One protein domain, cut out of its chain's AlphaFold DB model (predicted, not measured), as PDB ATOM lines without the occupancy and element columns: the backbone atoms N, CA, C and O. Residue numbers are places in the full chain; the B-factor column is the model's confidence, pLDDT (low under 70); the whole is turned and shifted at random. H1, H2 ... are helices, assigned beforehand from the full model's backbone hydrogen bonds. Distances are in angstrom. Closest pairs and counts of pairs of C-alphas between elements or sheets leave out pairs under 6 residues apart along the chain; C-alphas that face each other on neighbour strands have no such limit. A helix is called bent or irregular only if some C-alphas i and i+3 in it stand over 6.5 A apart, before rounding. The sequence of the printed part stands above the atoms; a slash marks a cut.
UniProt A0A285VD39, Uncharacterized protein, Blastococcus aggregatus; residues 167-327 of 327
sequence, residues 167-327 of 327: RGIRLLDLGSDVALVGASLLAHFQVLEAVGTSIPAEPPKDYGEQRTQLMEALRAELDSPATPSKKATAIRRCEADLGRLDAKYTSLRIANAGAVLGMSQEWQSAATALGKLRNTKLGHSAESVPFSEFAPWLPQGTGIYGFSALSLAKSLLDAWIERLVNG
ATOM      1  N   ARG A 167      -1.485   3.674 -20.569       92.62
ATOM      2  CA  ARG A 167      -1.908   3.593 -21.972       92.62
ATOM      3  C   ARG A 167      -3.249   4.290 -22.201       92.62
ATOM      4  O   ARG A 167      -3.367   5.033 -23.172       92.62
ATOM      5  N   GLY A 168      -4.242   4.054 -21.343       91.81
ATOM      6  CA  GLY A 168      -5.562   4.685 -21.434       91.81
ATOM      7  C   GLY A 168      -5.471   6.205 -21.346       91.81
ATOM      8  O   GLY A 168      -6.039   6.906 -22.184       91.81
ATOM      9  N   ILE A 169      -4.664   6.696 -20.406       88.50
ATOM     10  CA  ILE A 169      -4.306   8.106 -20.272       88.50
ATOM     11  C   ILE A 169      -3.700   8.653 -21.575       88.50
ATOM     12  O   ILE A 169      -4.217   9.616 -22.134       88.50
ATOM     13  N   ARG A 170      -2.641   8.019 -22.090       84.75
ATOM     14  CA  ARG A 170      -1.936   8.496 -23.286       84.75
ATOM     15  C   ARG A 170      -2.828   8.507 -24.526       84.75
ATOM     16  O   ARG A 170      -2.742   9.431 -25.323       84.75
ATOM     17  N   LEU A 171      -3.667   7.486 -24.706       86.56
ATOM     18  CA  LEU A 171      -4.609   7.420 -25.829       86.56
ATOM     19  C   LEU A 171      -5.620   8.567 -25.791       86.56
ATOM     20  O   LEU A 171      -5.961   9.091 -26.845       86.56
ATOM     21  N   LEU A 172      -6.051   8.969 -24.594       82.69
ATOM     22  CA  LEU A 172      -6.946  10.107 -24.421       82.69
ATOM     23  C   LEU A 172      -6.261  11.432 -24.799       82.69
ATOM     24  O   LEU A 172      -6.889  12.290 -25.407       82.69
ATOM     25  N   ASP A 173      -4.965  11.573 -24.503       75.38
ATOM     26  CA  ASP A 173      -4.199  12.788 -24.821       75.38
ATOM     27  C   ASP A 173      -3.901  12.959 -26.317       75.38
ATOM     28  O   ASP A 173      -3.648  14.074 -26.774       75.38
ATOM     29  N   LEU A 174      -3.883  11.864 -27.087       74.75
ATOM     30  CA  LEU A 174      -3.539  11.894 -28.512       74.75
ATOM     31  C   LEU A 174      -4.629  12.525 -29.391       74.75
ATOM     32  O   LEU A 174      -4.343  12.867 -30.538       74.75
ATOM     33  N   GLY A 175      -5.848  12.713 -28.880       65.44
ATOM     34  CA  GLY A 175      -6.876  13.488 -29.567       65.44
ATOM     35  C   GLY A 175      -8.305  13.040 -29.285       65.44
ATOM     36  O   GLY A 175      -8.569  12.107 -28.533       65.44
ATOM     37  N   SER A 176      -9.241  13.733 -29.928       70.31
ATOM     38  CA  SER A 176     -10.687  13.515 -29.822       70.31
ATOM     39  C   SER A 176     -11.250  12.497 -30.818       70.31
ATOM     40  O   SER A 176     -12.468  12.321 -30.879       70.31
ATOM     41  N   ASP A 177     -10.388  11.826 -31.589       82.94
ATOM     42  CA  ASP A 177     -10.800  10.760 -32.500       82.94
ATOM     43  C   ASP A 177     -11.559   9.678 -31.718       82.94
ATOM     44  O   ASP A 177     -11.071   9.141 -30.719       82.94
ATOM     45  N   VAL A 178     -12.762   9.349 -32.187       83.56
ATOM     46  CA  VAL A 178     -13.646   8.338 -31.598       83.56
ATOM     47  C   VAL A 178     -12.928   6.996 -31.433       83.56
ATOM     48  O   VAL A 178     -13.131   6.319 -30.424       83.56
ATOM     49  N   ALA A 179     -12.042   6.626 -32.362       84.50
ATOM     50  CA  ALA A 179     -11.253   5.404 -32.266       84.50
ATOM     51  C   ALA A 179     -10.239   5.454 -31.110       84.50
ATOM     52  O   ALA A 179     -10.109   4.481 -30.361       84.50
ATOM     53  N   LEU A 180      -9.556   6.590 -30.915       84.81
ATOM     54  CA  LEU A 180      -8.616   6.794 -29.803       84.81
ATOM     55  C   LEU A 180      -9.342   6.833 -28.458       84.81
ATOM     56  O   LEU A 180      -8.895   6.211 -27.493       84.81
ATOM     57  N   VAL A 181     -10.499   7.493 -28.413       87.31
ATOM     58  CA  VAL A 181     -11.365   7.537 -27.234       87.31
ATOM     59  C   VAL A 181     -11.857   6.134 -26.877       87.31
ATOM     60  O   VAL A 181     -11.703   5.701 -25.736       87.31
ATOM     61  N   GLY A 182     -12.373   5.377 -27.849       89.00
ATOM     62  CA  GLY A 182     -12.792   3.992 -27.644       89.00
ATOM     63  C   GLY A 182     -11.644   3.099 -27.161       89.00
ATOM     64  O   GLY A 182     -11.809   2.327 -26.214       89.00
ATOM     65  N   ALA A 183     -10.449   3.250 -27.739       90.00
ATOM     66  CA  ALA A 183      -9.254   2.531 -27.302       90.00
ATOM     67  C   ALA A 183      -8.815   2.920 -25.877       90.00
ATOM     68  O   ALA A 183      -8.372   2.055 -25.119       90.00
ATOM     69  N   SER A 184      -8.961   4.191 -25.490       91.56
ATOM     70  CA  SER A 184      -8.714   4.662 -24.122       91.56
ATOM     71  C   SER A 184      -9.686   4.021 -23.129       91.56
ATOM     72  O   SER A 184      -9.257   3.459 -22.120       91.56
ATOM     73  N   LEU A 185     -10.991   4.025 -23.427       93.12
ATOM     74  CA  LEU A 185     -12.009   3.377 -22.592       93.12
ATOM     75  C   LEU A 185     -11.752   1.873 -22.447       93.12
ATOM     76  O   LEU A 185     -11.845   1.335 -21.344       93.12
ATOM     77  N   LEU A 186     -11.370   1.205 -23.540       93.38
ATOM     78  CA  LEU A 186     -10.993  -0.205 -23.510       93.38
ATOM     79  C   LEU A 186      -9.770  -0.438 -22.617       93.38
ATOM     80  O   LEU A 186      -9.784  -1.364 -21.812       93.38
ATOM     81  N   ALA A 187      -8.738   0.403 -22.711       95.00
ATOM     82  CA  ALA A 187      -7.551   0.288 -21.867       95.00
ATOM     83  C   ALA A 187      -7.894   0.436 -20.374       95.00
ATOM     84  O   ALA A 187      -7.431  -0.370 -19.571       95.00
ATOM     85  N   HIS A 188      -8.763   1.386 -20.003       96.06
ATOM     86  CA  HIS A 188      -9.254   1.520 -18.625       96.06
ATOM     87  C   HIS A 188     -10.073   0.304 -18.172       96.06
ATOM     88  O   HIS A 188      -9.888  -0.180 -17.059       96.06
ATOM     89  N   PHE A 189     -10.932  -0.253 -19.030       96.06
ATOM     90  CA  PHE A 189     -11.651  -1.486 -18.705       96.06
ATOM     91  C   PHE A 189     -10.699  -2.677 -18.510       96.06
ATOM     92  O   PHE A 189     -10.878  -3.468 -17.589       96.06
ATOM     93  N   GLN A 190      -9.636  -2.776 -19.312       96.31
ATOM     94  CA  GLN A 190      -8.614  -3.818 -19.169       96.31
ATOM     95  C   GLN A 190      -7.851  -3.729 -17.836       96.31
ATOM     96  O   GLN A 190      -7.346  -4.748 -17.363       96.31
ATOM     97  N   VAL A 191      -7.783  -2.552 -17.196       97.88
ATOM     98  CA  VAL A 191      -7.294  -2.425 -15.807       97.88
ATOM     99  C   VAL A 191      -8.190  -3.232 -14.863       97.88
ATOM    100  O   VAL A 191      -7.681  -4.026 -14.071       97.88
ATOM    101  N   LEU A 192      -9.515  -3.091 -14.996       97.50
ATOM    102  CA  LEU A 192     -10.489  -3.853 -14.207       97.50
ATOM    103  C   LEU A 192     -10.344  -5.357 -14.451       97.50
ATOM    104  O   LEU A 192     -10.330  -6.133 -13.498       97.50
ATOM    105  N   GLU A 193     -10.179  -5.772 -15.710       95.69
ATOM    106  CA  GLU A 193      -9.951  -7.180 -16.064       95.69
ATOM    107  C   GLU A 193      -8.657  -7.726 -15.438       95.69
ATOM    108  O   GLU A 193      -8.644  -8.850 -14.933       95.69
ATOM    109  N   ALA A 194      -7.569  -6.950 -15.450       96.12
ATOM    110  CA  ALA A 194      -6.281  -7.359 -14.892       96.12
ATOM    111  C   ALA A 194      -6.355  -7.558 -13.369       96.12
ATOM    112  O   ALA A 194      -5.907  -8.591 -12.859       96.12
ATOM    113  N   VAL A 195      -6.973  -6.618 -12.649       96.44
ATOM    114  CA  VAL A 195      -7.180  -6.736 -11.196       96.44
ATOM    115  C   VAL A 195      -8.168  -7.861 -10.880       96.44
ATOM    116  O   VAL A 195      -7.864  -8.742 -10.078       96.44
ATOM    117  N   GLY A 196      -9.303  -7.919 -11.585       95.38
ATOM    118  CA  GLY A 196     -10.298  -8.985 -11.443       95.38
ATOM    119  C   GLY A 196      -9.747 -10.378 -11.746       95.38
ATOM    120  O   GLY A 196     -10.206 -11.372 -11.186       95.38
ATOM    121  N   THR A 197      -8.712 -10.463 -12.587       92.94
ATOM    122  CA  THR A 197      -8.030 -11.726 -12.870       92.94
ATOM    123  C   THR A 197      -7.128 -12.201 -11.730       92.94
ATOM    124  O   THR A 197      -6.837 -13.391 -11.611       92.94
ATOM    125  N   SER A 198      -6.703 -11.278 -10.879       93.38
ATOM    126  CA  SER A 198      -5.730 -11.529  -9.814       93.38
ATOM    127  C   SER A 198      -6.383 -11.910  -8.494       93.38
ATOM    128  O   SER A 198      -5.746 -12.531  -7.649       93.38
ATOM    129  N   ILE A 199      -7.662 -11.571  -8.330       91.94
ATOM    130  CA  ILE A 199      -8.461 -11.968  -7.177       91.94
ATOM    131  C   ILE A 199      -9.114 -13.325  -7.479       91.94
ATOM    132  O   ILE A 199      -9.798 -13.455  -8.503       91.94
ATOM    133  N   PRO A 200      -8.920 -14.346  -6.621       88.19
ATOM    134  CA  PRO A 200      -9.585 -15.634  -6.775       88.19
ATOM    135  C   PRO A 200     -11.108 -15.472  -6.849       88.19
ATOM    136  O   PRO A 200     -11.711 -14.771  -6.035       88.19
ATOM    137  N   ALA A 201     -11.722 -16.123  -7.833       87.81
ATOM    138  CA  ALA A 201     -13.165 -16.144  -8.029       87.81
ATOM    139  C   ALA A 201     -13.575 -17.534  -8.513       87.81
ATOM    140  O   ALA A 201     -13.016 -18.036  -9.494       87.81
ATOM    141  N   GLU A 202     -14.552 -18.145  -7.849       83.81
ATOM    142  CA  GLU A 202     -15.102 -19.414  -8.317       83.81
ATOM    143  C   GLU A 202     -15.824 -19.203  -9.657       83.81
ATOM    144  O   GLU A 202     -16.601 -18.251  -9.804       83.81
ATOM    145  N   PRO A 203     -15.558 -20.045 -10.669       81.88
ATOM    146  CA  PRO A 203     -16.347 -20.013 -11.885       81.88
ATOM    147  C   PRO A 203     -17.800 -20.398 -11.573       81.88
ATOM    148  O   PRO A 203     -18.043 -21.227 -10.691       81.88
ATOM    149  N   PRO A 204     -18.782 -19.844 -12.304       83.44
ATOM    150  CA  PRO A 204     -20.152 -20.339 -12.254       83.44
ATOM    151  C   PRO A 204     -20.187 -21.854 -12.469       83.44
ATOM    152  O   PRO A 204     -19.450 -22.371 -13.312       83.44
ATOM    153  N   LYS A 205     -21.050 -22.563 -11.727       81.88
ATOM    154  CA  LYS A 205     -21.154 -24.035 -11.783       81.88
ATOM    155  C   LYS A 205     -21.341 -24.561 -13.212       81.88
ATOM    156  O   LYS A 205     -20.814 -25.609 -13.555       81.88
ATOM    157  N   ASP A 206     -22.046 -23.799 -14.041       87.88
ATOM    158  CA  ASP A 206     -22.381 -24.096 -15.430       87.88
ATOM    159  C   ASP A 206     -21.313 -23.653 -16.449       87.88
ATOM    160  O   ASP A 206     -21.409 -24.018 -17.618       87.88
ATOM    161  N   TYR A 207     -20.285 -22.888 -16.061       86.88
ATOM    162  CA  TYR A 207     -19.309 -22.331 -17.011       86.88
ATOM    163  C   TYR A 207     -18.503 -23.425 -17.729       86.88
ATOM    164  O   TYR A 207     -18.357 -23.395 -18.953       86.88
ATOM    165  N   GLY A 208     -18.003 -24.418 -16.984       86.94
ATOM    166  CA  GLY A 208     -17.255 -25.544 -17.556       86.94
ATOM    167  C   GLY A 208     -18.119 -26.427 -18.462       86.94
ATOM    168  O   GLY A 208     -17.678 -26.829 -19.541       86.94
ATOM    169  N   GLU A 209     -19.367 -26.669 -18.059       91.56
ATOM    170  CA  GLU A 209     -20.341 -27.435 -18.841       91.56
ATOM    171  C   GLU A 209     -20.708 -26.706 -20.139       91.56
ATOM    172  O   GLU A 209     -20.616 -27.295 -21.213       91.56
ATOM    173  N   GLN A 210     -21.025 -25.408 -20.074       90.75
ATOM    174  CA  GLN A 210     -21.344 -24.590 -21.250       90.75
ATOM    175  C   GLN A 210     -20.181 -24.537 -22.237       90.75
ATOM    176  O   GLN A 210     -20.379 -24.690 -23.442       90.75
ATOM    177  N   ARG A 211     -18.950 -24.370 -21.741       91.81
ATOM    178  CA  ARG A 211     -17.758 -24.386 -22.596       91.81
ATOM    179  C   ARG A 211     -17.581 -25.738 -23.288       91.81
ATOM    180  O   ARG A 211     -17.279 -25.773 -24.478       91.81
ATOM    181  N   THR A 212     -17.791 -26.834 -22.561       93.69
ATOM    182  CA  THR A 212     -17.699 -28.197 -23.109       93.69
ATOM    183  C   THR A 212     -18.758 -28.423 -24.187       93.69
ATOM    184  O   THR A 212     -18.414 -28.823 -25.295       93.69
ATOM    185  N   GLN A 213     -20.012 -28.047 -23.922       94.25
ATOM    186  CA  GLN A 213     -21.117 -28.158 -24.879       94.25
ATOM    187  C   GLN A 213     -20.857 -27.373 -26.175       94.25
ATOM    188  O   GLN A 213     -21.117 -27.880 -27.266       94.25
ATOM    189  N   LEU A 214     -20.306 -26.156 -26.085       94.00
ATOM    190  CA  LEU A 214     -19.946 -25.357 -27.264       94.00
ATOM    191  C   LEU A 214     -18.852 -26.028 -28.108       94.00
ATOM    192  O   LEU A 214     -18.935 -26.026 -29.339       94.00
ATOM    193  N   MET A 215     -17.843 -26.616 -27.459       94.75
ATOM    194  CA  MET A 215     -16.754 -27.322 -28.140       94.75
ATOM    195  C   MET A 215     -17.222 -28.641 -28.765       94.75
ATOM    196  O   MET A 215     -16.810 -28.968 -29.878       94.75
ATOM    197  N   GLU A 216     -18.101 -29.384 -28.090       95.06
ATOM    198  CA  GLU A 216     -18.715 -30.605 -28.622       95.06
ATOM    199  C   GLU A 216     -19.600 -30.309 -29.836       95.06
ATOM    200  O   GLU A 216     -19.494 -30.996 -30.852       95.06
ATOM    201  N   ALA A 217     -20.407 -29.243 -29.777       92.88
ATOM    202  CA  ALA A 217     -21.217 -28.799 -30.908       92.88
ATOM    203  C   ALA A 217     -20.351 -28.397 -32.114       92.88
ATOM    204  O   ALA A 217     -20.647 -28.793 -33.243       92.88
ATOM    205  N   LEU A 218     -19.252 -27.661 -31.889       95.50
ATOM    206  CA  LEU A 218     -18.301 -27.337 -32.957       95.50
ATOM    207  C   LEU A 218     -17.676 -28.606 -33.542       95.50
ATOM    208  O   LEU A 218     -17.595 -28.742 -34.761       95.50
ATOM    209  N   ARG A 219     -17.247 -29.542 -32.692       95.81
ATOM    210  CA  ARG A 219     -16.638 -30.798 -33.137       95.81
ATOM    211  C   ARG A 219     -17.592 -31.610 -34.010       95.81
ATOM    212  O   ARG A 219     -17.191 -32.038 -35.085       95.81
ATOM    213  N   ALA A 220     -18.856 -31.743 -33.609       94.75
ATOM    214  CA  ALA A 220     -19.872 -32.433 -34.401       94.75
ATOM    215  C   ALA A 220     -20.057 -31.802 -35.797       94.75
ATOM    216  O   ALA A 220     -20.140 -32.515 -36.796       94.75
ATOM    217  N   GLU A 221     -20.055 -30.467 -35.892       93.12
ATOM    218  CA  GLU A 221     -20.121 -29.752 -37.175       93.12
ATOM    219  C   GLU A 221     -18.863 -29.963 -38.033       93.12
ATOM    220  O   GLU A 221     -18.955 -30.140 -39.253       93.12
ATOM    221  N   LEU A 222     -17.679 -29.981 -37.413       94.19
ATOM    222  CA  LEU A 222     -16.410 -30.216 -38.104       94.19
ATOM    223  C   LEU A 222     -16.264 -31.657 -38.606       94.19
ATOM    224  O   LEU A 222     -15.703 -31.852 -39.687       94.19
ATOM    225  N   ASP A 223     -16.808 -32.632 -37.885       95.81
ATOM    226  CA  ASP A 223     -16.787 -34.051 -38.256       95.81
ATOM    227  C   ASP A 223     -17.885 -34.405 -39.285       95.81
ATOM    228  O   ASP A 223     -17.829 -35.444 -39.943       95.81
ATOM    229  N   SER A 224     -18.864 -33.519 -39.489       93.56
ATOM    230  CA  SER A 224     -19.937 -33.704 -40.468       93.56
ATOM    231  C   SER A 224     -19.450 -33.589 -41.933       93.56
ATOM    232  O   SER A 224     -18.436 -32.930 -42.219       93.56
ATOM    233  N   PRO A 225     -20.203 -34.136 -42.915       94.25
ATOM    234  CA  PRO A 225     -19.929 -33.951 -44.345       94.25
ATOM    235  C   PRO A 225     -20.282 -32.536 -44.862       94.25
ATOM    236  O   PRO A 225     -20.486 -32.341 -46.061       94.25
ATOM    237  N   ALA A 226     -20.385 -31.529 -43.985       90.12
ATOM    238  CA  ALA A 226     -20.674 -30.151 -44.366       90.12
ATOM    239  C   ALA A 226     -19.577 -29.536 -45.254       90.12
ATOM    240  O   ALA A 226     -18.395 -29.878 -45.180       90.12
ATOM    241  N   THR A 227     -19.972 -28.561 -46.077       95.00
ATOM    242  CA  THR A 227     -19.041 -27.827 -46.941       95.00
ATOM    243  C   THR A 227     -18.052 -26.983 -46.119       95.00
ATOM    244  O   THR A 227     -18.389 -26.546 -45.013       95.00
ATOM    245  N   PRO A 228     -16.862 -26.651 -46.661       93.75
ATOM    246  CA  PRO A 228     -15.884 -25.806 -45.967       93.75
ATOM    247  C   PRO A 228     -16.449 -24.456 -45.494       93.75
ATOM    248  O   PRO A 228     -16.144 -24.007 -44.394       93.75
ATOM    249  N   SER A 229     -17.334 -23.833 -46.281       93.81
ATOM    250  CA  SER A 229     -17.998 -22.570 -45.916       93.81
ATOM    251  C   SER A 229     -18.903 -22.707 -44.679       93.81
ATOM    252  O   SER A 229     -18.903 -21.840 -43.798       93.81
ATOM    253  N   LYS A 230     -19.631 -23.827 -44.556       93.12
ATOM    254  CA  LYS A 230     -20.436 -24.121 -43.361       93.12
ATOM    255  C   LYS A 230     -19.549 -24.352 -42.138       93.12
ATOM    256  O   LYS A 230     -19.809 -23.752 -41.101       93.12
ATOM    257  N   LYS A 231     -18.453 -25.107 -42.283       93.69
ATOM    258  CA  LYS A 231     -17.474 -25.325 -41.202       93.69
ATOM    259  C   LYS A 231     -16.836 -24.017 -40.729       93.69
ATOM    260  O   LYS A 231     -16.819 -23.743 -39.535       93.69
ATOM    261  N   ALA A 232     -16.416 -23.148 -41.650       93.50
ATOM    262  CA  ALA A 232     -15.898 -21.817 -41.317       93.50
ATOM    263  C   ALA A 232     -16.933 -20.936 -40.590       93.50
ATOM    264  O   ALA A 232     -16.588 -20.106 -39.750       93.50
ATOM    265  N   THR A 233     -18.218 -21.100 -40.901       93.25
ATOM    266  CA  THR A 233     -19.303 -20.400 -40.201       93.25
ATOM    267  C   THR A 233     -19.532 -20.971 -38.801       93.25
ATOM    268  O   THR A 233     -19.709 -20.198 -37.862       93.25
ATOM    269  N   ALA A 234     -19.456 -22.294 -38.633       91.81
ATOM    270  CA  ALA A 234     -19.528 -22.948 -37.326       91.81
ATOM    271  C   ALA A 234     -18.363 -22.537 -36.411       91.81
ATOM    272  O   ALA A 234     -18.602 -22.215 -35.250       91.81
ATOM    273  N   ILE A 235     -17.136 -22.457 -36.946       92.38
ATOM    274  CA  ILE A 235     -15.959 -21.953 -36.216       92.38
ATOM    275  C   ILE A 235     -16.220 -20.532 -35.713       92.38
ATOM    276  O   ILE A 235     -16.192 -20.304 -34.508       92.38
ATOM    277  N   ARG A 236     -16.580 -19.603 -36.609       91.50
ATOM    278  CA  ARG A 236     -16.857 -18.203 -36.238       91.50
ATOM    279  C   ARG A 236     -17.978 -18.074 -35.205       91.50
ATOM    280  O   ARG A 236     -17.916 -17.221 -34.326       91.50
ATOM    281  N   ARG A 237     -19.012 -18.916 -35.301       91.06
ATOM    282  CA  ARG A 237     -20.100 -18.955 -34.317       91.06
ATOM    283  C   ARG A 237     -19.607 -19.449 -32.956       91.06
ATOM    284  O   ARG A 237     -19.910 -18.811 -31.956       91.06
ATOM    285  N   CYS A 238     -18.847 -20.543 -32.921       92.38
ATOM    286  CA  CYS A 238     -18.281 -21.077 -31.685       92.38
ATOM    287  C   CYS A 238     -17.338 -20.062 -31.024       92.38
ATOM    288  O   CYS A 238     -17.461 -19.812 -29.830       92.38
ATOM    289  N   GLU A 239     -16.471 -19.404 -31.798       89.88
ATOM    290  CA  GLU A 239     -15.612 -18.316 -31.313       89.88
ATOM    291  C   GLU A 239     -16.432 -17.171 -30.703       89.88
ATOM    292  O   GLU A 239     -16.115 -16.694 -29.613       89.88
ATOM    293  N   ALA A 240     -17.517 -16.754 -31.364       86.25
ATOM    294  CA  ALA A 240     -18.403 -15.718 -30.845       86.25
ATOM    295  C   ALA A 240     -19.109 -16.143 -29.545       86.25
ATOM    296  O   ALA A 240     -19.210 -15.345 -28.611       86.25
ATOM    297  N   ASP A 241     -19.583 -17.387 -29.460       89.44
ATOM    298  CA  ASP A 241     -20.287 -17.903 -28.284       89.44
ATOM    299  C   ASP A 241     -19.332 -18.131 -27.097       89.44
ATOM    300  O   ASP A 241     -19.658 -17.745 -25.971       89.44
ATOM    301  N   LEU A 242     -18.115 -18.631 -27.341       89.31
ATOM    302  CA  LEU A 242     -17.044 -18.688 -26.339       89.31
ATOM    303  C   LEU A 242     -16.663 -17.284 -25.856       89.31
ATOM    304  O   LEU A 242     -16.584 -17.048 -24.653       89.31
ATOM    305  N   GLY A 243     -16.526 -16.322 -26.772       85.75
ATOM    306  CA  GLY A 243     -16.248 -14.930 -26.421       85.75
ATOM    307  C   GLY A 243     -17.328 -14.305 -25.529       85.75
ATOM    308  O   GLY A 243     -17.008 -13.556 -24.606       85.75
ATOM    309  N   ARG A 244     -18.610 -14.633 -25.750       86.12
ATOM    310  CA  ARG A 244     -19.724 -14.202 -24.880       86.12
ATOM    311  C   ARG A 244     -19.656 -14.847 -23.500       86.12
ATOM    312  O   ARG A 244     -19.879 -14.159 -22.501       86.12
ATOM    313  N   LEU A 245     -19.359 -16.144 -23.446       88.12
ATOM    314  CA  LEU A 245     -19.216 -16.887 -22.198       88.12
ATOM    315  C   LEU A 245     -18.066 -16.313 -21.350       88.12
ATOM    316  O   LEU A 245     -18.258 -16.011 -20.169       88.12
ATOM    317  N   ASP A 246     -16.918 -16.055 -21.974       86.88
ATOM    318  CA  ASP A 246     -15.755 -15.442 -21.331       86.88
ATOM    319  C   ASP A 246     -16.041 -14.009 -20.878       86.88
ATOM    320  O   ASP A 246     -15.707 -13.640 -19.755       86.88
ATOM    321  N   ALA A 247     -16.729 -13.202 -21.690       85.50
ATOM    322  CA  ALA A 247     -17.120 -11.846 -21.304       85.50
ATOM    323  C   ALA A 247     -18.057 -11.825 -20.081       85.50
ATOM    324  O   ALA A 247     -17.918 -10.965 -19.199       85.50
ATOM    325  N   LYS A 248     -18.995 -12.780 -19.999       86.69
ATOM    326  CA  LYS A 248     -19.872 -12.953 -18.830       86.69
ATOM    327  C   LYS A 248     -19.050 -13.314 -17.595       86.69
ATOM    328  O   LYS A 248     -19.236 -12.693 -16.549       86.69
ATOM    329  N   TYR A 249     -18.118 -14.259 -17.719       89.56
ATOM    330  CA  TYR A 249     -17.267 -14.652 -16.599       89.56
ATOM    331  C   TYR A 249     -16.345 -13.513 -16.146       89.56
ATOM    332  O   TYR A 249     -16.298 -13.209 -14.957       89.56
ATOM    333  N   THR A 250     -15.704 -12.797 -17.069       90.62
ATOM    334  CA  THR A 250     -14.905 -11.601 -16.762       90.62
ATOM    335  C   THR A 250     -15.706 -10.559 -15.983       90.62
ATOM    336  O   THR A 250     -15.214 -10.028 -14.990       90.62
ATOM    337  N   SER A 251     -16.961 -10.308 -16.368       90.62
ATOM    338  CA  SER A 251     -17.832  -9.372 -15.642       90.62
ATOM    339  C   SER A 251     -18.095  -9.831 -14.201       90.62
ATOM    340  O   SER A 251     -18.040  -9.018 -13.281       90.62
ATOM    341  N   LEU A 252     -18.311 -11.135 -13.985       91.75
ATOM    342  CA  LEU A 252     -18.464 -11.708 -12.640       91.75
ATOM    343  C   LEU A 252     -17.182 -11.591 -11.812       91.75
ATOM    344  O   LEU A 252     -17.249 -11.292 -10.624       91.75
ATOM    345  N   ARG A 253     -16.012 -11.773 -12.431       94.12
ATOM    346  CA  ARG A 253     -14.718 -11.606 -11.755       94.12
ATOM    347  C   ARG A 253     -14.474 -10.166 -11.324       94.12
ATOM    348  O   ARG A 253     -14.014  -9.949 -10.210       94.12
ATOM    349  N   ILE A 254     -14.809  -9.193 -12.173       96.06
ATOM    350  CA  ILE A 254     -14.723  -7.767 -11.830       96.06
ATOM    351  C   ILE A 254     -15.685  -7.439 -10.681       96.06
ATOM    352  O   ILE A 254     -15.289  -6.759  -9.740       96.06
ATOM    353  N   ALA A 255     -16.915  -7.960 -10.713       93.94
ATOM    354  CA  ALA A 255     -17.874  -7.771  -9.626       93.94
ATOM    355  C   ALA A 255     -17.373  -8.385  -8.305       93.94
ATOM    356  O   ALA A 255     -17.400  -7.722  -7.271       93.94
ATOM    357  N   ASN A 256     -16.843  -9.614  -8.347       95.12
ATOM    358  CA  ASN A 256     -16.230 -10.269  -7.191       95.12
ATOM    359  C   ASN A 256     -15.038  -9.469  -6.651       95.12
ATOM    360  O   ASN A 256     -14.946  -9.253  -5.450       95.12
ATOM    361  N   ALA A 257     -14.153  -8.986  -7.525       96.56
ATOM    362  CA  ALA A 257     -13.040  -8.128  -7.135       96.56
ATOM    363  C   ALA A 257     -13.515  -6.847  -6.445       96.56
ATOM    364  O   ALA A 257     -12.996  -6.505  -5.387       96.56
ATOM    365  N   GLY A 258     -14.536  -6.187  -6.997       96.75
ATOM    366  CA  GLY A 258     -15.162  -5.028  -6.370       96.75
ATOM    367  C   GLY A 258     -15.699  -5.347  -4.973       96.75
ATOM    368  O   GLY A 258     -15.393  -4.627  -4.029       96.75
ATOM    369  N   ALA A 259     -16.424  -6.456  -4.813       95.94
ATOM    370  CA  ALA A 259     -16.955  -6.877  -3.516       95.94
ATOM    371  C   ALA A 259     -15.848  -7.212  -2.499       95.94
ATOM    372  O   ALA A 259     -15.882  -6.737  -1.367       95.94
ATOM    373  N   VAL A 260     -14.838  -7.986  -2.911       96.38
ATOM    374  CA  VAL A 260     -13.697  -8.392  -2.072       96.38
ATOM    375  C   VAL A 260     -12.847  -7.197  -1.630       96.38
ATOM    376  O   VAL A 260     -12.252  -7.239  -0.553       96.38
ATOM    377  N   LEU A 261     -12.777  -6.146  -2.449       96.44
ATOM    378  CA  LEU A 261     -12.058  -4.906  -2.152       96.44
ATOM    379  C   LEU A 261     -12.936  -3.830  -1.494       96.44
ATOM    380  O   LEU A 261     -12.452  -2.732  -1.249       96.44
ATOM    381  N   GLY A 262     -14.206  -4.123  -1.195       96.56
ATOM    382  CA  GLY A 262     -15.097  -3.185  -0.506       96.56
ATOM    383  C   GLY A 262     -15.567  -2.003  -1.362       96.56
ATOM    384  O   GLY A 262     -15.899  -0.951  -0.824       96.56
ATOM    385  N   MET A 263     -15.602  -2.150  -2.689       96.94
ATOM    386  CA  MET A 263     -16.106  -1.114  -3.596       96.94
ATOM    387  C   MET A 263     -17.619  -0.928  -3.436       96.94
ATOM    388  O   MET A 263     -18.363  -1.906  -3.293       96.94
ATOM    389  N   SER A 264     -18.085   0.321  -3.520       96.25
ATOM    390  CA  SER A 264     -19.498   0.669  -3.314       96.25
ATOM    391  C   SER A 264     -20.436   0.044  -4.359       96.25
ATOM    392  O   SER A 264     -20.016  -0.395  -5.435       96.25
ATOM    393  N   GLN A 265     -21.738   0.016  -4.067       95.19
ATOM    394  CA  GLN A 265     -22.736  -0.514  -4.999       95.19
ATOM    395  C   GLN A 265     -22.841   0.337  -6.277       95.19
ATOM    396  O   GLN A 265     -23.042  -0.196  -7.373       95.19
ATOM    397  N   GLU A 266     -22.663   1.652  -6.157       95.69
ATOM    398  CA  GLU A 266     -22.605   2.597  -7.272       95.69
ATOM    399  C   GLU A 266     -21.400   2.298  -8.164       95.69
ATOM    400  O   GLU A 266     -21.553   2.208  -9.385       95.69
ATOM    401  N   TRP A 267     -20.232   2.044  -7.560       95.56
ATOM    402  CA  TRP A 267     -19.032   1.632  -8.285       95.56
ATOM    403  C   TRP A 267     -19.278   0.335  -9.064       95.56
ATOM    404  O   TRP A 267     -19.004   0.260 -10.262       95.56
ATOM    405  N   GLN A 268     -19.862  -0.681  -8.419       95.19
ATOM    406  CA  GLN A 268     -20.151  -1.973  -9.057       95.19
ATOM    407  C   GLN A 268     -21.159  -1.832 -10.211       95.19
ATOM    408  O   GLN A 268     -21.021  -2.470 -11.264       95.19
ATOM    409  N   SER A 269     -22.151  -0.957 -10.044       94.75
ATOM    410  CA  SER A 269     -23.144  -0.640 -11.075       94.75
ATOM    411  C   SER A 269     -22.505   0.075 -12.269       94.75
ATOM    412  O   SER A 269     -22.763  -0.292 -13.420       94.75
ATOM    413  N   ALA A 270     -21.612   1.034 -12.015       94.81
ATOM    414  CA  ALA A 270     -20.843   1.724 -13.043       94.81
ATOM    415  C   ALA A 270     -19.881   0.772 -13.779       94.81
ATOM    416  O   ALA A 270     -19.870   0.748 -15.008       94.81
ATOM    417  N   ALA A 271     -19.146  -0.089 -13.069       95.81
ATOM    418  CA  ALA A 271     -18.276  -1.100 -13.675       95.81
ATOM    419  C   ALA A 271     -19.058  -2.070 -14.579       95.81
ATOM    420  O   ALA A 271     -18.621  -2.394 -15.686       95.81
ATOM    421  N   THR A 272     -20.261  -2.472 -14.158       94.31
ATOM    422  CA  THR A 272     -21.168  -3.300 -14.969       94.31
ATOM    423  C   THR A 272     -21.627  -2.568 -16.231       94.31
ATOM    424  O   THR A 272     -21.640  -3.149 -17.319       94.31
ATOM    425  N   ALA A 273     -22.000  -1.292 -16.116       93.50
ATOM    426  CA  ALA A 273     -22.395  -0.478 -17.262       93.50
ATOM    427  C   ALA A 273     -21.229  -0.267 -18.249       93.50
ATOM    428  O   ALA A 273     -21.437  -0.384 -19.459       93.50
ATOM    429  N   LEU A 274     -19.999  -0.080 -17.759       93.50
ATOM    430  CA  LEU A 274     -18.803  -0.008 -18.604       93.50
ATOM    431  C   LEU A 274     -18.535  -1.346 -19.308       93.50
ATOM    432  O   LEU A 274     -18.234  -1.368 -20.500       93.50
ATOM    433  N   GLY A 275     -18.712  -2.472 -18.610       92.00
ATOM    434  CA  GLY A 275     -18.609  -3.807 -19.208       92.00
ATOM    435  C   GLY A 275     -19.631  -4.042 -20.324       92.00
ATOM    436  O   GLY A 275     -19.293  -4.591 -21.375       92.00
ATOM    437  N   LYS A 276     -20.870  -3.556 -20.155       89.94
ATOM    438  CA  LYS A 276     -21.892  -3.575 -21.218       89.94
ATOM    439  C   LYS A 276     -21.473  -2.737 -22.424       89.94
ATOM    440  O   LYS A 276     -21.613  -3.214 -23.551       89.94
ATOM    441  N   LEU A 277     -20.921  -1.539 -22.207       89.69
ATOM    442  CA  LEU A 277     -20.379  -0.715 -23.291       89.69
ATOM    443  C   LEU A 277     -19.244  -1.450 -24.015       89.69
ATOM    444  O   LEU A 277     -19.253  -1.549 -25.240       89.69
ATOM    445  N   ARG A 278     -18.300  -2.041 -23.274       89.12
ATOM    446  CA  ARG A 278     -17.184  -2.796 -23.855       89.12
ATOM    447  C   ARG A 278     -17.671  -3.927 -24.753       89.12
ATOM    448  O   ARG A 278     -17.192  -4.063 -25.876       89.12
ATOM    449  N   ASN A 279     -18.637  -4.705 -24.274       82.56
ATOM    450  CA  ASN A 279     -19.156  -5.872 -24.986       82.56
ATOM    451  C   ASN A 279     -20.012  -5.518 -26.207       82.56
ATOM    452  O   ASN A 279     -20.136  -6.342 -27.105       82.56
ATOM    453  N   THR A 280     -20.607  -4.327 -26.250       80.12
ATOM    454  CA  THR A 280     -21.484  -3.918 -27.360       80.12
ATOM    455  C   THR A 280     -20.798  -3.003 -28.374       80.12
ATOM    456  O   THR A 280     -21.169  -3.032 -29.543       80.12
ATOM    457  N   LYS A 281     -19.808  -2.204 -27.949       78.50
ATOM    458  CA  LYS A 281     -19.278  -1.073 -28.732       78.50
ATOM    459  C   LYS A 281     -17.756  -1.041 -28.870       78.50
ATOM    460  O   LYS A 281     -17.264  -0.603 -29.900       78.50
ATOM    461  N   LEU A 282     -16.998  -1.489 -27.864       69.25
ATOM    462  CA  LEU A 282     -15.526  -1.382 -27.888       69.25
ATOM    463  C   LEU A 282     -14.832  -2.630 -28.460       69.25
ATOM    464  O   LEU A 282     -13.676  -2.552 -28.865       69.25
ATOM    465  N   GLY A 283     -15.521  -3.777 -28.500       60.03
ATOM    466  CA  GLY A 283     -15.013  -5.036 -29.066       60.03
ATOM    467  C   GLY A 283     -15.234  -5.216 -30.576       60.03
ATOM    468  O   GLY A 283     -14.735  -6.180 -31.154       60.03
ATOM    469  N   HIS A 284     -15.969  -4.306 -31.219       59.94
ATOM    470  CA  HIS A 284     -16.313  -4.344 -32.640       59.94
ATOM    471  C   HIS A 284     -16.028  -2.956 -33.223       59.94
ATOM    472  O   HIS A 284     -16.597  -1.996 -32.723       59.94
ATOM    473  N   SER A 285     -15.107  -2.850 -34.193       54.53
ATOM    474  CA  SER A 285     -14.723  -1.635 -34.951       54.53
ATOM    475  C   SER A 285     -15.447  -0.339 -34.530       54.53
ATOM    476  O   SER A 285     -16.578  -0.085 -34.951       54.53
ATOM    477  N   ALA A 286     -14.777   0.479 -33.707       54.59
ATOM    478  CA  ALA A 286     -15.327   1.673 -33.046       54.59
ATOM    479  C   ALA A 286     -15.872   2.766 -33.996       54.59
ATOM    480  O   ALA A 286     -16.514   3.706 -33.538       54.59
ATOM    481  N   GLU A 287     -15.660   2.635 -35.308       57.44
ATOM    482  CA  GLU A 287     -16.045   3.597 -36.354       57.44
ATOM    483  C   GLU A 287     -17.558   3.871 -36.445       57.44
ATOM    484  O   GLU A 287     -17.966   4.882 -37.004       57.44
ATOM    485  N   SER A 288     -18.404   3.002 -35.880       66.12
ATOM    486  CA  SER A 288     -19.872   3.139 -35.925       66.12
ATOM    487  C   SER A 288     -20.510   3.689 -34.642       66.12
ATOM    488  O   SER A 288     -21.735   3.808 -34.568       66.12
ATOM    489  N   VAL A 289     -19.714   4.010 -33.617       74.94
ATOM    490  CA  VAL A 289     -20.226   4.414 -32.300       74.94
ATOM    491  C   VAL A 289     -20.194   5.939 -32.172       74.94
ATOM    492  O   VAL A 289     -19.121   6.530 -32.276       74.94
ATOM    493  N   PRO A 290     -21.331   6.618 -31.941       82.31
ATOM    494  CA  PRO A 290     -21.336   8.068 -31.792       82.31
ATOM    495  C   PRO A 290     -20.633   8.489 -30.494       82.31
ATOM    496  O   PRO A 290     -20.801   7.865 -29.447       82.31
ATOM    497  N   PHE A 291     -19.893   9.602 -30.538       83.38
ATOM    498  CA  PHE A 291     -19.141  10.129 -29.389       83.38
ATOM    499  C   PHE A 291     -20.007  10.351 -28.135       83.38
ATOM    500  O   PHE A 291     -19.525  10.204 -27.014       83.38
ATOM    501  N   SER A 292     -21.296  10.659 -28.306       86.00
ATOM    502  CA  SER A 292     -22.253  10.815 -27.204       86.00
ATOM    503  C   SER A 292     -22.395   9.564 -26.329       86.00
ATOM    504  O   SER A 292     -22.692   9.700 -25.146       86.00
ATOM    505  N   GLU A 293     -22.139   8.362 -26.859       86.06
ATOM    506  CA  GLU A 293     -22.115   7.122 -26.068       86.06
ATOM    507  C   GLU A 293     -20.851   7.007 -25.198       86.06
ATOM    508  O   GLU A 293     -20.868   6.356 -24.152       86.06
ATOM    509  N   PHE A 294     -19.753   7.654 -25.599       87.25
ATOM    510  CA  PHE A 294     -18.486   7.659 -24.862       87.25
ATOM    511  C   PHE A 294     -18.380   8.812 -23.872       87.25
ATOM    512  O   PHE A 294     -17.771   8.642 -22.818       87.25
ATOM    513  N   ALA A 295     -18.993   9.958 -24.179       87.00
ATOM    514  CA  ALA A 295     -18.892  11.180 -23.388       87.00
ATOM    515  C   ALA A 295     -19.132  10.985 -21.873       87.00
ATOM    516  O   ALA A 295     -18.321  11.501 -21.103       87.00
ATOM    517  N   PRO A 296     -20.133  10.203 -21.404       89.81
ATOM    518  CA  PRO A 296     -20.352   9.986 -19.969       89.81
ATOM    519  C   PRO A 296     -19.192   9.284 -19.254       89.81
ATOM    520  O   PRO A 296     -19.048   9.416 -18.043       89.81
ATOM    521  N   TRP A 297     -18.366   8.537 -19.989       91.25
ATOM    522  CA  TRP A 297     -17.252   7.758 -19.450       91.25
ATOM    523  C   TRP A 297     -15.929   8.519 -19.421       91.25
ATOM    524  O   TRP A 297     -14.955   8.022 -18.847       91.25
ATOM    525  N   LEU A 298     -15.878   9.699 -20.040       87.25
ATOM    526  CA  LEU A 298     -14.697  10.555 -20.045       87.25
ATOM    527  C   LEU A 298     -14.580  11.323 -18.721       87.25
ATOM    528  O   LEU A 298     -15.596  11.553 -18.068       87.25
ATOM    529  N   PRO A 299     -13.372  11.769 -18.328       79.69
ATOM    530  CA  PRO A 299     -13.175  12.492 -17.066       79.69
ATOM    531  C   PRO A 299     -14.033  13.762 -16.917       79.69
ATOM    532  O   PRO A 299     -14.389  14.128 -15.806       79.69
ATOM    533  N   GLN A 300     -14.401  14.388 -18.037       69.94
ATOM    534  CA  GLN A 300     -15.228  15.603 -18.124       69.94
ATOM    535  C   GLN A 300     -16.715  15.316 -18.402       69.94
ATOM    536  O   GLN A 300     -17.507  16.243 -18.566       69.94
ATOM    537  N   GLY A 301     -17.102  14.044 -18.514       70.88
ATOM    538  CA  GLY A 301     -18.500  13.655 -18.644       70.88
ATOM    539  C   GLY A 301     -19.269  13.839 -17.338       70.88
ATOM    540  O   GLY A 301     -18.694  14.071 -16.280       70.88
ATOM    541  N   THR A 302     -20.587  13.638 -17.386       69.69
ATOM    542  CA  THR A 302     -21.433  13.590 -16.178       69.69
ATOM    543  C   THR A 302     -21.094  12.415 -15.254       69.69
ATOM    544  O   THR A 302     -21.626  12.324 -14.150       69.69
ATOM    545  N   GLY A 303     -20.261  11.481 -15.725       72.19
ATOM    546  CA  GLY A 303     -20.095  10.168 -15.127       72.19
ATOM    547  C   GLY A 303     -21.339   9.302 -15.320       72.19
ATOM    548  O   GLY A 303     -22.441   9.782 -15.611       72.19
ATOM    549  N   ILE A 304     -21.167   8.001 -15.120       77.75
ATOM    550  CA  ILE A 304     -22.263   7.062 -14.896       77.75
ATOM    551  C   ILE A 304     -22.208   6.693 -13.415       77.75
ATOM    552  O   ILE A 304     -21.217   6.137 -12.952       77.75
ATOM    553  N   TYR A 305     -23.240   7.082 -12.660       80.56
ATOM    554  CA  TYR A 305     -23.261   7.016 -11.188       80.56
ATOM    555  C   TYR A 305     -22.113   7.792 -10.511       80.56
ATOM    556  O   TYR A 305     -21.617   7.382  -9.470       80.56
ATOM    557  N   GLY A 306     -21.665   8.898 -11.119       81.44
ATOM    558  CA  GLY A 306     -20.536   9.695 -10.622       81.44
ATOM    559  C   GLY A 306     -19.153   9.161 -11.012       81.44
ATOM    560  O   GLY A 306     -18.152   9.788 -10.682       81.44
ATOM    561  N   PHE A 307     -19.074   8.053 -11.758       88.25
ATOM    562  CA  PHE A 307     -17.805   7.456 -12.170       88.25
ATOM    563  C   PHE A 307     -17.528   7.624 -13.671       88.25
ATOM    564  O   PHE A 307     -18.366   7.321 -14.522       88.25
ATOM    565  N   SER A 308     -16.305   8.043 -13.997       92.06
ATOM    566  CA  SER A 308     -15.685   7.894 -15.323       92.06
ATOM    567  C   SER A 308     -14.930   6.560 -15.429       92.06
ATOM    568  O   SER A 308     -14.569   5.964 -14.409       92.06
ATOM    569  N   ALA A 309     -14.602   6.106 -16.643       93.31
ATOM    570  CA  ALA A 309     -13.819   4.876 -16.829       93.31
ATOM    571  C   ALA A 309     -12.435   4.955 -16.157       93.31
ATOM    572  O   ALA A 309     -11.982   3.987 -15.545       93.31
ATOM    573  N   LEU A 310     -11.800   6.132 -16.208       93.12
ATOM    574  CA  LEU A 310     -10.543   6.409 -15.515       93.12
ATOM    575  C   LEU A 310     -10.704   6.283 -13.993       93.12
ATOM    576  O   LEU A 310      -9.893   5.625 -13.348       93.12
ATOM    577  N   SER A 311     -11.758   6.869 -13.415       93.12
ATOM    578  CA  SER A 311     -11.998   6.792 -11.967       93.12
ATOM    579  C   SER A 311     -12.261   5.360 -11.485       93.12
ATOM    580  O   SER A 311     -11.736   4.973 -10.443       93.12
ATOM    581  N   LEU A 312     -12.980   4.540 -12.266       95.12
ATOM    582  CA  LEU A 312     -13.195   3.119 -11.962       95.12
ATOM    583  C   LEU A 312     -11.880   2.339 -11.969       95.12
ATOM    584  O   LEU A 312     -11.598   1.589 -11.038       95.12
ATOM    585  N   ALA A 313     -11.066   2.532 -13.011       96.50
ATOM    586  CA  ALA A 313      -9.776   1.866 -13.146       96.50
ATOM    587  C   ALA A 313      -8.829   2.223 -11.991       96.50
ATOM    588  O   ALA A 313      -8.173   1.345 -11.433       96.50
ATOM    589  N   LYS A 314      -8.781   3.506 -11.615       95.75
ATOM    590  CA  LYS A 314      -7.927   3.996 -10.530       95.75
ATOM    591  C   LYS A 314      -8.367   3.499  -9.163       95.75
ATOM    592  O   LYS A 314      -7.534   2.965  -8.449       95.75
ATOM    593  N   SER A 315      -9.649   3.636  -8.826       95.12
ATOM    594  CA  SER A 315     -10.181   3.206  -7.524       95.12
ATOM    595  C   SER A 315      -9.969   1.712  -7.282       95.12
ATOM    596  O   SER A 315      -9.497   1.330  -6.216       95.12
ATOM    597  N   LEU A 316     -10.219   0.863  -8.286       96.62
ATOM    598  CA  LEU A 316      -9.985  -0.573  -8.136       96.62
ATOM    599  C   LEU A 316      -8.494  -0.917  -8.022       96.62
ATOM    600  O   LEU A 316      -8.129  -1.785  -7.232       96.62
ATOM    601  N   LEU A 317      -7.632  -0.267  -8.814       97.12
ATOM    602  CA  LEU A 317      -6.189  -0.499  -8.744       97.12
ATOM    603  C   LEU A 317      -5.598  -0.012  -7.413       97.12
ATOM    604  O   LEU A 317      -4.770  -0.717  -6.845       97.12
ATOM    605  N   ASP A 318      -6.036   1.140  -6.904       95.94
ATOM    606  CA  ASP A 318      -5.606   1.665  -5.604       95.94
ATOM    607  C   ASP A 318      -6.037   0.726  -4.471       95.94
ATOM    608  O   ASP A 318      -5.191   0.265  -3.713       95.94
ATOM    609  N   ALA A 319      -7.305   0.303  -4.438       95.94
ATOM    610  CA  ALA A 319      -7.793  -0.654  -3.440       95.94
ATOM    611  C   ALA A 319      -7.065  -2.010  -3.506       95.94
ATOM    612  O   ALA A 319      -6.787  -2.643  -2.484       95.94
ATOM    613  N   TRP A 320      -6.714  -2.473  -4.712       96.38
ATOM    614  CA  TRP A 320      -5.900  -3.677  -4.873       96.38
ATOM    615  C   TRP A 320      -4.483  -3.494  -4.322       96.38
ATOM    616  O   TRP A 320      -3.973  -4.387  -3.650       96.38
ATOM    617  N   ILE A 321      -3.859  -2.342  -4.566       96.44
ATOM    618  CA  ILE A 321      -2.545  -2.002  -4.011       96.44
ATOM    619  C   ILE A 321      -2.599  -1.924  -2.486       96.44
ATOM    620  O   ILE A 321      -1.738  -2.510  -1.837       96.44
ATOM    621  N   GLU A 322      -3.612  -1.283  -1.904       94.94
ATOM    622  CA  GLU A 322      -3.791  -1.239  -0.447       94.94
ATOM    623  C   GLU A 322      -3.840  -2.634   0.156       94.94
ATOM    624  O   GLU A 322      -3.189  -2.912   1.163       94.94
ATOM    625  N   ARG A 323      -4.572  -3.542  -0.492       95.06
ATOM    626  CA  ARG A 323      -4.623  -4.938  -0.076       95.06
ATOM    627  C   ARG A 323      -3.260  -5.623  -0.168       95.06
ATOM    628  O   ARG A 323      -2.941  -6.399   0.722       95.06
ATOM    629  N   LEU A 324      -2.476  -5.365  -1.215       94.44
ATOM    630  CA  LEU A 324      -1.127  -5.930  -1.369       94.44
ATOM    631  C   LEU A 324      -0.131  -5.387  -0.339       94.44
ATOM    632  O   LEU A 324       0.808  -6.086   0.016       94.44
ATOM    633  N   VAL A 325      -0.304  -4.140   0.098       93.12
ATOM    634  CA  VAL A 325       0.571  -3.503   1.093       93.12
ATOM    635  C   VAL A 325       0.232  -3.971   2.512       93.12
ATOM    636  O   VAL A 325       1.132  -4.092   3.339       93.12
ATOM    637  N   ASN A 326      -1.046  -4.243   2.795       91.56
ATOM    638  CA  ASN A 326      -1.533  -4.569   4.141       91.56
ATOM    639  C   ASN A 326      -1.727  -6.071   4.423       91.56
ATOM    640  O   ASN A 326      -1.984  -6.428   5.573       91.56
ATOM    641  N   GLY A 327      -1.702  -6.929   3.398       82.38
ATOM    642  CA  GLY A 327      -1.958  -8.375   3.499       82.38
ATOM    643  C   GLY A 327      -0.693  -9.211   3.432       82.38
ATOM    644  O   GLY A 327      -0.611 -10.181   4.215       82.38
TER     645      GLY A 327
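Overview. This is residues 167 to 327 of the 327 residues of an uncharacterized protein of Blastococcus aggregatus (UniProt A0A285VD39). A compact body of helices gathers round H2, on which H1, H5, H6 and H7 pack, and a long helical hairpin of H3 and H4 reaches away from it as an arm. The last part of the long H4 packs on H2 and H5 in the body; the arm's tip, residues 224 to 229, sticks out. The printed part has 161 residues with seven named helices, H1 to H7 in chain order, and no named strand: all helix. It is only just loose, close to compact, with a radius of gyration of the C-alphas of 18.4 A and spans of 56 by 41 by 23 A.

Arrangement. H1, residues 167 to 173, and H2, residues 178 to 198, form a helical hairpin at a shallow tilt of 24 degrees; their closest C-alphas, Gly 168 and Ser 184, are 4.1 A apart. H2 is the hub, touching five helices. H3, residues 207 to 223, is apart from H2. H3 forms a helical hairpin with H4, residues 228 to 260, at 8 degrees, with the C-alphas of Leu 222 and Lys 231 closest at 5.9 A. Residues 250 to 257 of H4 touch residues 192 to 197 of H2, closest at the C-alphas of Gly 196 and Ile 254, 4.6 A, at a steep tilt of 64 degrees. H5, residues 265 to 282, forms a helical hairpin with H4 at 18 degrees; the C-alphas of Ala 255 and Gln 268 are closest, at 6.3 A. H5 touches H2 at a steep tilt of 54 degrees, closest at the C-alphas of Gly 182 and Leu 282, 6.0 A. H6, residues 291 to 297, touches H2 at the C-alphas of Val 178 and Phe 291, 6.2 A. H7, residues 309 to 326, touches H2 and runs the same way at a shallow tilt of 24 degrees, with the C-alphas of His 188 and Ala 313 closest at 5.5 A. Every O i to N i+4 pair is within hydrogen-bond range in H1, H3, H4, H5 and H7; H2 has 16 of 17, and H6 has 1 of 3 beside 2 of 4 O i to N i+3 pairs.

Along the chain. H1 begins at C-alpha 167, (-1.908, 3.593, -21.972). H2 is 30.5 A long, H3 24.4 A, H5 24.0 A and H7 26.1 A. H4, the longest, runs 47.3 A from C-alpha 228 at (-15.884, -25.806, -45.967). H6 is irregular, but only just: C-alphas 293 and 296 are 7.0 A apart. H7 ends at C-alpha 326, (-1.533, -4.569, 4.141).

Size, cuts and confidence. The two C-alphas farthest apart, those of Pro 225 and Asn 326, are 59.6 A apart. The printed part has no cut, and its one long link is the 11 residues from H6 to H7. Its mean pLDDT is 88.8; residues 175, 282 to 288, 300 and 302 are under 70.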